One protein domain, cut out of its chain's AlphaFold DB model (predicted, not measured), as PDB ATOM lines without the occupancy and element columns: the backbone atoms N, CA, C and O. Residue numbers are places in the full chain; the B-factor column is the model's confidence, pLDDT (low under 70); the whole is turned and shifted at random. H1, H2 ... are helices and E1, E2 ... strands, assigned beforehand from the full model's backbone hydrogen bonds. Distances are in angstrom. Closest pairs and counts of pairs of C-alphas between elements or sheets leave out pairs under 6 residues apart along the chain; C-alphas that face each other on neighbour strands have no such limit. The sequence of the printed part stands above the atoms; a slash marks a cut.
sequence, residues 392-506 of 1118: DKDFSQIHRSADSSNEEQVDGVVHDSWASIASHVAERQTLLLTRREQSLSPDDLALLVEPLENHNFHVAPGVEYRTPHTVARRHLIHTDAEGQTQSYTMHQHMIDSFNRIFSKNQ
ATOM      1  N   ASP A 392     233.820 289.932 400.587       96.25
ATOM      2  CA  ASP A 392     234.332 289.058 401.640       96.25
ATOM      3  C   ASP A 392     235.816 289.282 401.938       96.25
ATOM      4  O   ASP A 392     236.373 288.566 402.773       96.25
ATOM      5  N   LYS A 393     236.470 290.248 401.281       96.19
ATOM      6  CA  LYS A 393     237.904 290.502 401.445       96.19
ATOM      7  C   LYS A 393     238.240 291.982 401.548       96.19
ATOM      8  O   LYS A 393     237.528 292.834 401.029       96.19
ATOM      9  N   ASP A 394     239.362 292.255 402.192       96.69
ATOM     10  CA  ASP A 394     239.947 293.584 402.327       96.69
ATOM     11  C   ASP A 394     241.465 293.464 402.524       96.69
ATOM     12  O   ASP A 394     241.975 292.367 402.801       96.69
ATOM     13  N   PHE A 395     242.203 294.557 402.343       96.31
ATOM     14  CA  PHE A 395     243.654 294.572 402.501       96.31
ATOM     15  C   PHE A 395     244.195 295.909 403.016       96.31
ATOM     16  O   PHE A 395     243.512 296.928 403.008       96.31
ATOM     17  N   SER A 396     245.452 295.908 403.453       95.00
ATOM     18  CA  SER A 396     246.196 297.133 403.761       95.00
ATOM     19  C   SER A 396     247.674 296.993 403.415       95.00
ATOM     20  O   SER A 396     248.246 295.899 403.474       95.00
ATOM     21  N   GLN A 397     248.311 298.113 403.074       92.50
ATOM     22  CA  GLN A 397     249.741 298.187 402.784       92.50
ATOM     23  C   GLN A 397     250.408 299.393 403.450       92.50
ATOM     24  O   GLN A 397     249.740 300.332 403.883       92.50
ATOM     25  N   ILE A 398     251.738 299.353 403.525       88.12
ATOM     26  CA  ILE A 398     252.538 300.516 403.905       88.12
ATOM     27  C   ILE A 398     252.934 301.245 402.625       88.12
ATOM     28  O   ILE A 398     253.327 300.607 401.658       88.12
ATOM     29  N   HIS A 399     252.807 302.565 402.618       80.75
ATOM     30  CA  HIS A 399     253.188 303.411 401.502       80.75
ATOM     31  C   HIS A 399     253.893 304.677 401.993       80.75
ATOM     32  O   HIS A 399     253.813 305.041 403.167       80.75
ATOM     33  N   ARG A 400     254.566 305.360 401.068       70.19
ATOM     34  CA  ARG A 400     255.308 306.594 401.333       70.19
ATOM     35  C   ARG A 400     254.362 307.734 401.739       70.19
ATOM     36  O   ARG A 400     253.361 307.952 401.055       70.19
ATOM     37  N   SER A 401     254.693 308.491 402.794       64.75
ATOM     38  CA  SER A 401     254.033 309.783 403.051       64.75
ATOM     39  C   SER A 401     254.459 310.807 401.989       64.75
ATOM     40  O   SER A 401     255.631 310.864 401.605       64.75
ATOM     41  N   ALA A 402     253.513 311.613 401.502       58.38
ATOM     42  CA  ALA A 402     253.771 312.640 400.492       58.38
ATOM     43  C   ALA A 402     254.757 313.725 400.976       58.38
ATOM     44  O   ALA A 402     255.482 314.290 400.155       58.38
ATOM     45  N   ASP A 403     254.844 313.945 402.293       55.62
ATOM     46  CA  ASP A 403     255.589 315.048 402.913       55.62
ATOM     47  C   ASP A 403     256.958 314.638 403.502       55.62
ATOM     48  O   ASP A 403     257.725 315.488 403.965       55.62
ATOM     49  N   SER A 404     257.347 313.355 403.451       56.28
ATOM     50  CA  SER A 404     258.633 312.914 404.012       56.28
ATOM     51  C   SER A 404     259.796 313.088 403.019       56.28
ATOM     52  O   SER A 404     259.940 312.333 402.051       56.28
ATOM     53  N   SER A 405     260.696 314.034 403.305       50.84
ATOM     54  CA  SER A 405     261.971 314.217 402.586       50.84
ATOM     55  C   SER A 405     262.995 313.096 402.831       50.84
ATOM     56  O   SER A 405     264.034 313.081 402.175       50.84
ATOM     57  N   ASN A 406     262.728 312.175 403.763       53.16
ATOM     58  CA  ASN A 406     263.540 310.976 403.983       53.16
ATOM     59  C   ASN A 406     263.125 309.872 402.998       53.16
ATOM     60  O   ASN A 406     261.952 309.521 402.908       53.16
ATOM     61  N   GLU A 407     264.098 309.315 402.276       52.88
ATOM     62  CA  GLU A 407     263.909 308.316 401.212       52.88
ATOM     63  C   GLU A 407     263.418 306.927 401.707       52.88
ATOM     64  O   GLU A 407     263.094 306.082 400.882       52.88
ATOM     65  N   GLU A 408     263.268 306.685 403.018       54.06
ATOM     66  CA  GLU A 408     263.136 305.331 403.610       54.06
ATOM     67  C   GLU A 408     261.734 304.932 404.153       54.06
ATOM     68  O   GLU A 408     261.634 304.188 405.131       54.06
ATOM     69  N   GLN A 409     260.620 305.389 403.567       60.88
ATOM     70  CA  GLN A 409     259.260 305.066 404.068       60.88
ATOM     71  C   GLN A 409     258.442 304.114 403.168       60.88
ATOM     72  O   GLN A 409     257.271 304.360 402.897       60.88
ATOM     73  N   VAL A 410     259.043 303.018 402.703       73.19
ATOM     74  CA  VAL A 410     258.320 301.873 402.099       73.19
ATOM     75  C   VAL A 410     258.244 300.720 403.102       73.19
ATOM     76  O   VAL A 410     258.970 300.739 404.096       73.19
ATOM     77  N   ASP A 411     257.407 299.699 402.874       79.62
ATOM     78  CA  ASP A 411     257.264 298.543 403.784       79.62
ATOM     79  C   ASP A 411     258.626 297.961 404.229       79.62
ATOM     80  O   ASP A 411     258.819 297.604 405.392       79.62
ATOM     81  N   GLY A 412     259.614 297.966 403.329       76.25
ATOM     82  CA  GLY A 412     261.011 297.631 403.625       76.25
ATOM     83  C   GLY A 412     261.293 296.127 403.645       76.25
ATOM     84  O   GLY A 412     262.448 295.721 403.759       76.25
ATOM     85  N   VAL A 413     260.257 295.296 403.500       82.69
ATOM     86  CA  VAL A 413     260.362 293.836 403.379       82.69
ATOM     87  C   VAL A 413     259.646 293.345 402.122       82.69
ATOM     88  O   VAL A 413     260.208 292.553 401.368       82.69
ATOM     89  N   VAL A 414     258.429 293.818 401.859       84.62
ATOM     90  CA  VAL A 414     257.663 293.512 400.645       84.62
ATOM     91  C   VAL A 414     257.793 294.672 399.662       84.62
ATOM     92  O   VAL A 414     257.481 295.806 399.986       84.62
ATOM     93  N   HIS A 415     258.244 294.390 398.440       83.31
ATOM     94  CA  HIS A 415     258.383 295.419 397.406       83.31
ATOM     95  C   HIS A 415     257.011 295.911 396.913       83.31
ATOM     96  O   HIS A 415     256.255 295.131 396.318       83.31
ATOM     97  N   ASP A 416     256.723 297.199 397.097       81.44
ATOM     98  CA  ASP A 416     255.393 297.791 396.898       81.44
ATOM     99  C   ASP A 416     254.865 297.648 395.467       81.44
ATOM    100  O   ASP A 416     253.729 297.219 395.301       81.44
ATOM    101  N   SER A 417     255.661 297.920 394.427       83.12
ATOM    102  CA  SER A 417     255.191 297.887 393.026       83.12
ATOM    103  C   SER A 417     255.141 296.502 392.366       83.12
ATOM    104  O   SER A 417     254.438 296.314 391.371       83.12
ATOM    105  N   TRP A 418     255.873 295.520 392.896       84.94
ATOM    106  CA  TRP A 418     256.090 294.227 392.232       84.94
ATOM    107  C   TRP A 418     255.593 293.040 393.050       84.94
ATOM    108  O   TRP A 418     254.963 292.112 392.525       84.94
ATOM    109  N   ALA A 419     255.929 293.032 394.338       89.12
ATOM    110  CA  ALA A 419     255.766 291.870 395.188       89.12
ATOM    111  C   ALA A 419     254.516 291.948 396.062       89.12
ATOM    112  O   ALA A 419     254.082 290.893 396.496       89.12
ATOM    113  N   SER A 420     253.923 293.119 396.302       92.50
ATOM    114  CA  SER A 420     252.772 293.300 397.205       92.50
ATOM    115  C   SER A 420     251.430 292.829 396.619       92.50
ATOM    116  O   SER A 420     251.223 292.854 395.403       92.50
ATOM    117  N   ILE A 421     250.469 292.448 397.469       94.25
ATOM    118  CA  ILE A 421     249.077 292.219 397.028       94.25
ATOM    119  C   ILE A 421     248.450 293.494 396.460       94.25
ATOM    120  O   ILE A 421     247.766 293.434 395.444       94.25
ATOM    121  N   ALA A 422     248.734 294.653 397.040       92.06
ATOM    122  CA  ALA A 422     248.200 295.923 396.567       92.06
ATOM    123  C   ALA A 422     248.617 296.253 395.127       92.06
ATOM    124  O   ALA A 422     247.790 296.698 394.337       92.06
ATOM    125  N   SER A 423     249.857 295.951 394.726       92.38
ATOM    126  CA  SER A 423     250.241 296.108 393.321       92.38
ATOM    127  C   SER A 423     249.415 295.207 392.404       92.38
ATOM    128  O   SER A 423     249.149 295.592 391.269       92.38
ATOM    129  N   HIS A 424     249.024 294.002 392.851       95.12
ATOM    130  CA  HIS A 424     248.166 293.103 392.059       95.12
ATOM    131  C   HIS A 424     246.777 293.711 391.890       95.12
ATOM    132  O   HIS A 424     246.218 293.695 390.795       95.12
ATOM    133  N   VAL A 425     246.253 294.315 392.957       93.62
ATOM    134  CA  VAL A 425     244.993 295.065 392.932       93.62
ATOM    135  C   VAL A 425     245.088 296.257 391.968       93.62
ATOM    136  O   VAL A 425     244.215 296.407 391.115       93.62
ATOM    137  N   ALA A 426     246.172 297.037 392.012       92.75
ATOM    138  CA  ALA A 426     246.406 298.178 391.121       92.75
ATOM    139  C   ALA A 426     246.549 297.774 389.641       92.75
ATOM    140  O   ALA A 426     245.971 298.400 388.747       92.75
ATOM    141  N   GLU A 427     247.277 296.687 389.369       93.56
ATOM    142  CA  GLU A 427     247.390 296.097 388.032       93.56
ATOM    143  C   GLU A 427     246.012 295.661 387.520       93.56
ATOM    144  O   GLU A 427     245.640 295.958 386.382       93.56
ATOM    145  N   ARG A 428     245.207 295.023 388.378       92.81
ATOM    146  CA  ARG A 428     243.850 294.595 388.035       92.81
ATOM    147  C   ARG A 428     242.917 295.779 387.781       92.81
ATOM    148  O   ARG A 428     242.204 295.751 386.782       92.81
ATOM    149  N   GLN A 429     242.949 296.828 388.602       93.06
ATOM    150  CA  GLN A 429     242.188 298.059 388.356       93.06
ATOM    151  C   GLN A 429     242.570 298.695 387.016       93.06
ATOM    152  O   GLN A 429     241.692 299.022 386.218       93.06
ATOM    153  N   THR A 430     243.869 298.780 386.710       92.94
ATOM    154  CA  THR A 430     244.360 299.300 385.423       92.94
ATOM    155  C   THR A 430     243.830 298.469 384.250       92.94
ATOM    156  O   THR A 430     243.297 299.017 383.283       92.94
ATOM    157  N   LEU A 431     243.895 297.137 384.344       91.62
ATOM    158  CA  LEU A 431     243.348 296.235 383.327       91.62
ATOM    159  C   LEU A 431     241.828 296.396 383.163       91.62
ATOM    160  O   LEU A 431     241.334 296.416 382.037       91.62
ATOM    161  N   LEU A 432     241.076 296.548 384.253       91.00
ATOM    162  CA  LEU A 432     239.625 296.759 384.206       91.00
ATOM    163  C   LEU A 432     239.254 298.111 383.590       91.00
ATOM    164  O   LEU A 432     238.324 298.171 382.784       91.00
ATOM    165  N   LEU A 433     240.015 299.173 383.874       90.12
ATOM    166  CA  LEU A 433     239.840 300.481 383.238       90.12
ATOM    167  C   LEU A 433     240.023 300.400 381.716       90.12
ATOM    168  O   LEU A 433     239.251 301.011 380.981       90.12
ATOM    169  N   THR A 434     240.966 299.584 381.227       90.50
ATOM    170  CA  THR A 434     241.129 299.348 379.775       90.50
ATOM    171  C   THR A 434     240.006 298.514 379.153       90.50
ATOM    172  O   THR A 434     239.809 298.559 377.941       90.50
ATOM    173  N   ARG A 435     239.242 297.769 379.963       87.81
ATOM    174  CA  ARG A 435     238.134 296.901 379.527       87.81
ATOM    175  C   ARG A 435     236.751 297.497 379.788       87.81
ATOM    176  O   ARG A 435     235.761 296.786 379.655       87.81
ATOM    177  N   ARG A 436     236.660 298.787 380.132       73.12
ATOM    178  CA  ARG A 436     235.420 299.458 380.575       73.12
ATOM    179  C   ARG A 436     234.251 299.380 379.579       73.12
ATOM    180  O   ARG A 436     233.108 299.567 379.975       73.12
ATOM    181  N   GLU A 437     234.528 299.087 378.311       78.38
ATOM    182  CA  GLU A 437     233.519 298.879 377.262       78.38
ATOM    183  C   GLU A 437     232.844 297.489 377.308       78.38
ATOM    184  O   GLU A 437     231.870 297.250 376.595       78.38
ATOM    185  N   GLN A 438     233.329 296.561 378.141       82.31
ATOM    186  CA  GLN A 438     232.764 295.221 378.337       82.31
ATOM    187  C   GLN A 438     231.871 295.170 379.587       82.31
ATOM    188  O   GLN A 438     232.041 295.948 380.524       82.31
ATOM    189  N   SER A 439     230.925 294.225 379.635       85.56
ATOM    190  CA  SER A 439     230.116 293.985 380.836       85.56
ATOM    191  C   SER A 439     230.997 293.459 381.976       85.56
ATOM    192  O   SER A 439     231.435 292.308 381.937       85.56
ATOM    193  N   LEU A 440     231.263 294.304 382.972       89.31
ATOM    194  CA  LEU A 440     232.039 293.959 384.164       89.31
ATOM    195  C   LEU A 440     231.190 293.176 385.174       89.31
ATOM    196  O   LEU A 440     229.978 293.387 385.276       89.31
ATOM    197  N   SER A 441     231.824 292.276 385.929       89.81
ATOM    198  CA  SER A 441     231.156 291.588 387.037       89.81
ATOM    199  C   SER A 441     230.878 292.559 388.201       89.81
ATOM    200  O   SER A 441     231.539 293.595 388.300       89.81
ATOM    201  N   PRO A 442     229.929 292.252 389.110       88.94
ATOM    202  CA  PRO A 442     229.698 293.070 390.303       88.94
ATOM    203  C   PRO A 442     230.958 293.273 391.154       88.94
ATOM    204  O   PRO A 442     231.189 294.378 391.637       88.94
ATOM    205  N   ASP A 443     231.798 292.240 391.273       87.25
ATOM    206  CA  ASP A 443     233.074 292.315 391.991       87.25
ATOM    207  C   ASP A 443     234.075 293.246 391.289       87.25
ATOM    208  O   ASP A 443     234.749 294.035 391.947       87.25
ATOM    209  N   ASP A 444     234.156 293.203 389.954       91.00
ATOM    210  CA  ASP A 444     235.042 294.094 389.191       91.00
ATOM    211  C   ASP A 444     234.577 295.558 389.266       91.00
ATOM    212  O   ASP A 444     235.401 296.470 389.317       91.00
ATOM    213  N   LEU A 445     233.260 295.796 389.297       90.25
ATOM    214  CA  LEU A 445     232.701 297.132 389.512       90.25
ATOM    215  C   LEU A 445     233.013 297.646 390.916       90.25
ATOM    216  O   LEU A 445     233.415 298.797 391.058       90.25
ATOM    217  N   ALA A 446     232.853 296.803 391.937       89.00
ATOM    218  CA  ALA A 446     233.166 297.171 393.311       89.00
ATOM    219  C   ALA A 446     234.658 297.507 393.475       89.00
ATOM    220  O   ALA A 446     234.989 298.529 394.074       89.00
ATOM    221  N   LEU A 447     235.539 296.734 392.832       89.94
ATOM    222  CA  LEU A 447     236.979 296.986 392.813       89.94
ATOM    223  C   LEU A 447     237.362 298.315 392.135       89.94
ATOM    224  O   LEU A 447     238.337 298.937 392.539       89.94
ATOM    225  N   LEU A 448     236.632 298.758 391.106       90.06
ATOM    226  CA  LEU A 448     236.879 300.055 390.454       90.06
ATOM    227  C   LEU A 448     236.389 301.255 391.275       90.06
ATOM    228  O   LEU A 448     236.828 302.376 391.025       90.06
ATOM    229  N   VAL A 449     235.438 301.040 392.186       89.25
ATOM    230  CA  VAL A 449     234.866 302.100 393.030       89.25
ATOM    231  C   VAL A 449     235.734 302.367 394.257       89.25
ATOM    232  O   VAL A 449     235.701 303.482 394.769       89.25
ATOM    233  N   GLU A 450     236.498 301.380 394.722       87.12
ATOM    234  CA  GLU A 450     237.364 301.491 395.898       87.12
ATOM    235  C   GLU A 450     238.717 302.156 395.550       87.12
ATOM    236  O   GLU A 450     239.505 301.580 394.791       87.12
ATOM    237  N   PRO A 451     239.005 303.371 396.068       87.50
ATOM    238  CA  PRO A 451     240.301 304.031 395.894       87.50
ATOM    239  C   PRO A 451     241.416 303.259 396.607       87.50
ATOM    240  O   PRO A 451     241.266 302.896 397.774       87.50
ATOM    241  N   LEU A 452     242.554 303.046 395.937       86.69
ATOM    242  CA  LEU A 452     243.713 302.355 396.529       86.69
ATOM    243  C   LEU A 452     244.306 303.125 397.710       86.69
ATOM    244  O   LEU A 452     244.883 302.524 398.613       86.69
ATOM    245  N   GLU A 453     244.159 304.446 397.700       87.00
ATOM    246  CA  GLU A 453     244.660 305.359 398.721       87.00
ATOM    247  C   GLU A 453     244.082 305.041 400.101       87.00
ATOM    248  O   GLU A 453     244.801 305.156 401.089       87.00
ATOM    249  N   ASN A 454     242.851 304.518 400.158       88.81
ATOM    250  CA  ASN A 454     242.191 304.109 401.402       88.81
ATOM    251  C   ASN A 454     242.906 302.953 402.125       88.81
ATOM    252  O   ASN A 454     242.666 302.705 403.306       88.81
ATOM    253  N   HIS A 455     243.777 302.233 401.413       92.19
ATOM    254  CA  HIS A 455     244.519 301.082 401.921       92.19
ATOM    255  C   HIS A 455     245.989 301.421 402.225       92.19
ATOM    256  O   HIS A 455     246.759 300.516 402.570       92.19
ATOM    257  N   ASN A 456     246.384 302.696 402.103       91.62
ATOM    258  CA  ASN A 456     247.754 303.167 402.283       91.62
ATOM    259  C   ASN A 456     247.978 303.746 403.683       91.62
ATOM    260  O   ASN A 456     247.282 304.659 404.132       91.62
ATOM    261  N   PHE A 457     249.009 303.239 404.354       92.38
ATOM    262  CA  PHE A 457     249.396 303.677 405.690       92.38
ATOM    263  C   PHE A 457     250.895 303.958 405.758       92.38
ATOM    264  O   PHE A 457     251.674 303.360 405.026       92.38
ATOM    265  N   HIS A 458     251.327 304.807 406.678       89.88
ATOM    266  CA  HIS A 458     252.740 305.065 406.955       89.88
ATOM    267  C   HIS A 458     253.000 305.027 408.461       89.88
ATOM    268  O   HIS A 458     252.071 305.001 409.270       89.88
ATOM    269  N   VAL A 459     254.269 304.969 408.860       88.81
ATOM    270  CA  VAL A 459     254.620 304.913 410.282       88.81
ATOM    271  C   VAL A 459     254.366 306.269 410.937       88.81
ATOM    272  O   VAL A 459     254.801 307.298 410.426       88.81
ATOM    273  N   ALA A 460     253.674 306.261 412.077       87.31
ATOM    274  CA  ALA A 460     253.390 307.468 412.839       87.31
ATOM    275  C   ALA A 460     254.690 308.198 413.245       87.31
ATOM    276  O   ALA A 460     255.663 307.543 413.640       87.31
ATOM    277  N   PRO A 461     254.714 309.543 413.209       84.31
ATOM    278  CA  PRO A 461     255.876 310.317 413.632       84.31
ATOM    279  C   PRO A 461     256.316 309.978 415.063       84.31
ATOM    280  O   PRO A 461     255.491 309.879 415.969       84.31
ATOM    281  N   GLY A 462     257.628 309.828 415.274       83.69
ATOM    282  CA  GLY A 462     258.217 309.572 416.596       83.69
ATOM    283  C   GLY A 462     258.225 308.109 417.049       83.69
ATOM    284  O   GLY A 462     258.731 307.818 418.129       83.69
ATOM    285  N   VAL A 463     257.706 307.177 416.244       85.31
ATOM    286  CA  VAL A 463     257.838 305.738 416.508       85.31
ATOM    287  C   VAL A 463     259.202 305.270 416.012       85.31
ATOM    288  O   VAL A 463     259.501 305.379 414.825       85.31
ATOM    289  N   GLU A 464     260.030 304.736 416.905       85.06
ATOM    290  CA  GLU A 464     261.301 304.117 416.524       85.06
ATOM    291  C   GLU A 464     261.067 302.715 415.956       85.06
ATOM    292  O   GLU A 464     260.344 301.897 416.529       85.06
ATOM    293  N   TYR A 465     261.692 302.415 414.819       84.12
ATOM    294  CA  TYR A 465     261.583 301.111 414.177       84.12
ATOM    295  C   TYR A 465     262.836 300.771 413.376       84.12
ATOM    296  O   TYR A 465     263.542 301.645 412.881       84.12
ATOM    297  N   ARG A 466     263.086 299.468 413.206       82.19
ATOM    298  CA  ARG A 466     264.131 298.967 412.301       82.19
ATOM    299  C   ARG A 466     263.644 298.872 410.857       82.19
ATOM    300  O   ARG A 466     264.396 299.137 409.932       82.19
ATOM    301  N   THR A 467     262.402 298.434 410.667       84.56
ATOM    302  CA  THR A 467     261.745 298.354 409.359       84.56
ATOM    303  C   THR A 467     260.238 298.582 409.529       84.56
ATOM    304  O   THR A 467     259.664 298.009 410.469       84.56
ATOM    305  N   PRO A 468     259.582 299.377 408.657       85.75
ATOM    306  CA  PRO A 468     258.139 299.628 408.722       85.75
ATOM    307  C   PRO A 468     257.297 298.346 408.746       85.75
ATOM    308  O   PRO A 468     256.294 298.272 409.454       85.75
ATOM    309  N   HIS A 469     257.751 297.284 408.077       87.19
ATOM    310  CA  HIS A 469     257.087 295.979 408.069       87.19
ATOM    311  C   HIS A 469     256.890 295.355 409.459       87.19
ATOM    312  O   HIS A 469     255.963 294.582 409.677       87.19
ATOM    313  N   THR A 470     257.762 295.675 410.418       85.81
ATOM    314  CA  THR A 470     257.685 295.137 411.792       85.81
ATOM    315  C   THR A 470     256.904 296.033 412.746       85.81
ATOM    316  O   THR A 470     256.667 295.655 413.893       85.81
ATOM    317  N   VAL A 471     256.484 297.213 412.285       88.75
ATOM    318  CA  VAL A 471     255.718 298.159 413.094       88.75
ATOM    319  C   VAL A 471     254.320 297.595 413.344       88.75
ATOM    320  O   VAL A 471     253.662 297.068 412.440       88.75
ATOM    321  N   ALA A 472     253.870 297.694 414.597       88.81
ATOM    322  CA  ALA A 472     252.533 297.269 414.986       88.81
ATOM    323  C   ALA A 472     251.466 298.143 414.308       88.81
ATOM    324  O   ALA A 472     251.602 299.363 414.240       88.81
ATOM    325  N   ARG A 473     250.360 297.528 413.877       91.62
ATOM    326  CA  ARG A 473     249.240 298.167 413.154       91.62
ATOM    327  C   ARG A 473     248.662 299.428 413.806       91.62
ATOM    328  O   ARG A 473     248.196 300.320 413.106       91.62
ATOM    329  N   ARG A 474     248.729 299.543 415.135       89.75
ATOM    330  CA  ARG A 474     248.299 300.734 415.898       89.75
ATOM    331  C   ARG A 474     249.192 301.967 415.707       89.75
ATOM    332  O   ARG A 474     248.780 303.071 416.030       89.75
ATOM    333  N   HIS A 475     250.411 301.776 415.210       90.12
ATOM    334  CA  HIS A 475     251.383 302.834 414.929       90.12
ATOM    335  C   HIS A 475     251.482 303.148 413.431       90.12
ATOM    336  O   HIS A 475     252.339 303.926 413.025       90.12
ATOM    337  N   LEU A 476     250.625 302.537 412.609       91.25
ATOM    338  CA  LEU A 476     250.528 302.806 411.182       91.25
ATOM    339  C   LEU A 476     249.302 303.682 410.950       91.25
ATOM    340  O   LEU A 476     248.187 303.254 411.245       91.25
ATOM    341  N   ILE A 477     249.511 304.902 410.471       91.00
ATOM    342  CA  ILE A 477     248.476 305.922 410.284       91.00
ATOM    343  C   ILE A 477     248.185 306.123 408.799       91.00
ATOM    344  O   ILE A 477     249.055 305.938 407.953       91.00
ATOM    345  N   HIS A 478     246.939 306.448 408.482       90.12
ATOM    346  CA  HIS A 478     246.486 306.642 407.108       90.12
ATOM    347  C   HIS A 478     247.151 307.865 406.456       90.12
ATOM    348  O   HIS A 478     247.352 308.883 407.120       90.12
ATOM    349  N   THR A 479     247.467 307.787 405.159       75.88
ATOM    350  CA  THR A 479     248.228 308.828 404.439       75.88
ATOM    351  C   THR A 479     247.545 310.205 404.431       75.88
ATOM    352  O   THR A 479     248.229 311.212 404.545       75.88
ATOM    353  N   ASP A 480     246.210 310.263 404.433       71.38
ATOM    354  CA  ASP A 480     245.451 311.533 404.446       71.38
ATOM    355  C   ASP A 480     245.174 312.111 405.855       71.38
ATOM    356  O   ASP A 480     244.389 313.049 406.009       71.38
ATOM    357  N   ALA A 481     245.754 311.538 406.918       59.69
ATOM    358  CA  ALA A 481     245.448 311.926 408.301       59.69
ATOM    359  C   ALA A 481     246.249 313.139 408.824       59.69
ATOM    360  O   ALA A 481     246.031 313.555 409.967       59.69
ATOM    361  N   GLU A 482     247.150 313.723 408.026       55.38
ATOM    362  CA  GLU A 482     247.940 314.907 408.393       55.38
ATOM    363  C   GLU A 482     247.026 316.143 408.554       55.38
ATOM    364  O   GLU A 482     246.719 316.869 407.614       55.38
ATOM    365  N   GLY A 483     246.527 316.352 409.779       56.09
ATOM    366  CA  GLY A 483     245.645 317.468 410.149       56.09
ATOM    367  C   GLY A 483     244.357 317.074 410.882       56.09
ATOM    368  O   GLY A 483     243.653 317.954 411.377       56.09
ATOM    369  N   GLN A 484     244.042 315.778 411.002       57.88
ATOM    370  CA  GLN A 484     242.902 315.312 411.798       57.88
ATOM    371  C   GLN A 484     243.294 315.104 413.269       57.88
ATOM    372  O   GLN A 484     244.330 314.528 413.583       57.88
ATOM    373  N   THR A 485     242.434 315.544 414.192       54.12
ATOM    374  CA  THR A 485     242.634 315.466 415.656       54.12
ATOM    375  C   THR A 485     242.741 314.041 416.221       54.12
ATOM    376  O   THR A 485     243.136 313.880 417.372       54.12
ATOM    377  N   GLN A 486     242.396 313.011 415.441       61.53
ATOM    378  CA  GLN A 486     242.615 311.601 415.769       61.53
ATOM    379  C   GLN A 486     243.144 310.872 414.533       61.53
ATOM    380  O   GLN A 486     242.495 310.864 413.490       61.53
ATOM    381  N   SER A 487     244.319 310.257 414.645       79.06
ATOM    382  CA  SER A 487     244.929 309.507 413.548       79.06
ATOM    383  C   SER A 487     244.175 308.193 413.307       79.06
ATOM    384  O   SER A 487     244.124 307.332 414.187       79.06
ATOM    385  N   TYR A 488     243.597 308.023 412.116       90.88
ATOM    386  CA  TYR A 488     242.995 306.760 411.679       90.88
ATOM    387  C   TYR A 488     244.103 305.730 411.419       90.88
ATOM    388  O   TYR A 488     244.975 305.952 410.577       90.88
ATOM    389  N   THR A 489     244.111 304.634 412.183       93.38
ATOM    390  CA  THR A 489     245.195 303.638 412.149       93.38
ATOM    391  C   THR A 489     244.854 302.433 411.274       93.38
ATOM    392  O   THR A 489     243.682 302.127 411.053       93.38
ATOM    393  N   MET A 490     245.867 301.679 410.841       94.38
ATOM    394  CA  MET A 490     245.673 300.413 410.119       94.38
ATOM    395  C   MET A 490     244.892 299.388 410.958       94.38
ATOM    396  O   MET A 490     244.111 298.607 410.419       94.38
ATOM    397  N   HIS A 491     245.056 299.399 412.288       94.44
ATOM    398  CA  HIS A 491     244.258 298.544 413.178       94.44
ATOM    399  C   HIS A 491     242.777 298.929 413.133       94.44
ATOM    400  O   HIS A 491     241.922 298.053 413.023       94.44
ATOM    401  N   GLN A 492     242.476 300.232 413.163       95.06
ATOM    402  CA  GLN A 492     241.104 300.721 413.046       95.06
ATOM    403  C   GLN A 492     240.498 300.350 411.687       95.06
ATOM    404  O   GLN A 492     239.380 299.849 411.646       95.06
ATOM    405  N   HIS A 493     241.269 300.474 410.602       95.81
ATOM    406  CA  HIS A 493     240.849 300.035 409.270       95.81
ATOM    407  C   HIS A 493     240.460 298.553 409.226       95.81
ATOM    408  O   HIS A 493     239.401 298.195 408.711       95.81
ATOM    409  N   MET A 494     241.264 297.681 409.831       96.50
ATOM    410  CA  MET A 494     240.941 296.258 409.941       96.50
ATOM    411  C   MET A 494     239.665 295.993 410.749       96.50
ATOM    412  O   MET A 494     238.836 295.170 410.355       96.50
ATOM    413  N   ILE A 495     239.498 296.680 411.881       96.88
ATOM    414  CA  ILE A 495     238.297 296.573 412.720       96.88
ATOM    415  C   ILE A 495     237.058 296.981 411.917       96.88
ATOM    416  O   ILE A 495     236.066 296.249 411.891       96.88
ATOM    417  N   ASP A 496     237.125 298.119 411.227       95.88
ATOM    418  CA  ASP A 496     236.024 298.658 410.431       95.88
ATOM    419  C   ASP A 496     235.701 297.750 409.241       95.88
ATOM    420  O   ASP A 496     234.527 297.520 408.934       95.88
ATOM    421  N   SER A 497     236.723 297.140 408.639       95.44
ATOM    422  CA  SER A 497     236.574 296.122 407.605       95.44
ATOM    423  C   SER A 497     235.766 294.917 408.097       95.44
ATOM    424  O   SER A 497     234.714 294.606 407.532       95.44
ATOM    425  N   PHE A 498     236.163 294.278 409.203       96.81
ATOM    426  CA  PHE A 498     235.408 293.143 409.747       96.81
ATOM    427  C   PHE A 498     234.004 293.540 410.215       96.81
ATOM    428  O   PHE A 498     233.049 292.798 409.973       96.81
ATOM    429  N   ASN A 499     233.839 294.717 410.825       95.94
ATOM    430  CA  ASN A 499     232.525 295.230 411.218       95.94
ATOM    431  C   ASN A 499     231.601 295.405 410.006       95.94
ATOM    432  O   ASN A 499     230.447 294.963 410.037       95.94
ATOM    433  N   ARG A 500     232.113 295.972 408.911       93.38
ATOM    434  CA  ARG A 500     231.402 296.113 407.633       93.38
ATOM    435  C   ARG A 500     231.030 294.750 407.049       93.38
ATOM    436  O   ARG A 500     229.874 294.540 406.677       93.38
ATOM    437  N   ILE A 501     231.983 293.824 406.987       90.94
ATOM    438  CA  ILE A 501     231.820 292.524 406.327       90.94
ATOM    439  C   ILE A 501     230.877 291.596 407.120       90.94
ATOM    440  O   ILE A 501     230.025 290.933 406.524       90.94
ATOM    441  N   PHE A 502     230.950 291.575 408.456       91.88
ATOM    442  CA  PHE A 502     230.042 290.763 409.279       91.88
ATOM    443  C   PHE A 502     228.613 291.325 409.348       91.88
ATOM    444  O   PHE A 502     227.663 290.553 409.483       91.88
ATOM    445  N   SER A 503     228.427 292.646 409.242       86.88
ATOM    446  CA  SER A 503     227.099 293.277 409.372       86.88
ATOM    447  C   SER A 503     226.210 293.087 408.138       86.88
ATOM    448  O   SER A 503     224.995 292.938 408.276       86.88
ATOM    449  N   LYS A 504     226.787 293.013 406.930       72.38
ATOM    450  CA  LYS A 504     226.032 292.834 405.669       72.38
ATOM    451  C   LYS A 504     225.214 291.538 405.599       72.38
ATOM    452  O   LYS A 504     224.229 291.484 404.873       72.38
ATOM    453  N   ASN A 505     225.580 290.514 406.371       60.59
ATOM    454  CA  ASN A 505     224.897 289.217 406.371       60.59
ATOM    455  C   ASN A 505     223.719 289.124 407.356       60.59
ATOM    456  O   ASN A 505     222.935 288.175 407.282       60.59
ATOM    457  N   GLN A 506     223.563 290.088 408.270       60.50
ATOM    458  CA  GLN A 506     222.494 290.060 409.277       60.50
ATOM    459  C   GLN A 506     221.141 290.548 408.736       60.50
ATOM    460  O   GLN A 506     220.096 290.163 409.255       60.50
TER     461      GLN A 506
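Overview. This is residues 392 to 506 of the 1118 residues of an uncharacterized protein of Legionella massiliensis (UniProt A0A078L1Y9). A small twisted sheet of three short strands, E1, E2 and E3, forms the middle; H4 runs beside it at the level of its strands, and a corner made by H1 and H2 reaches away from it on the other side from H4. Loops of residues 399 to 420 and 460 to 475 extend beyond the ends of E1 and E2. The 115 printed residues hold E1, H1, H2, H3, E2, E3 and H4 in that order, a mixed class of helices and strands with 53 residues, under half, in named elements. The sheet's order is E1, E2, E3, mixed. The whole is only just compact, close to loose, with a radius of gyration of the C-alphas of 15.7 A and spans of 48 by 36 by 25 A.

Arrangement. The sheet is only just strongly twisted, its C-alphas up to 4.0 A off the best plane. Its inner strand E2, residues 456 to 459, is parallel to edge strand E1, residues 393 to 398, at 41 degrees, with N 457 and O 397 3.0 A apart, within hydrogen-bond range. E2 and edge strand E3, residues 476 to 478, form an antiparallel hairpin, with N 458 and O 477 at 2.8 A. H4, residues 490 to 503, stands at the sheet's level, its height 2.8 A; its closest C-alphas to E3 are those of Met 490 and Leu 476, 5.5 A apart. H3, residues 452 to 455, is on the sheet at a height of 5.9 A, over none of the strands, but only just, with 2 of its C-alphas falling on E1. H1, residues 421 to 434, only grazes the sheet with residues 421 to 425. With residues 429 to 433 alone, H1 touches H2, residues 442 to 449, about perpendicular at 82 degrees; the closest C-alphas, of Gln 429 and Leu 448, are 6.0 A apart. H1 and H4 are apart. E1, H1 H2 H3 and E2 make a strand-helix-strand unit, two parallel neighbour strands with helices between. Every O i to N i+4 pair is within hydrogen-bond range in H1, H2 and H4; H3 is too short for one.

Along the chain. E1 begins at C-alpha 393 (237.904, 290.502, 401.445) and spans 17.9 A. H1 spans 20.3 A, H2 10.8 A and E2 10.7 A. H4 spans 19.9 A and ends at C-alpha 503 (227.099, 293.277, 409.372).

Size, cuts and confidence. The C-alphas farthest apart, of Gln 438 and Glu 464, are 48.5 A apart. The printed part has no cut. The long links are E1 to H1, E2 to E3 and E3 to H4. Mean pLDDT of the printed part is 83.9; residues 401 to 409, 481 to 486 and 505 to 506 are under 70.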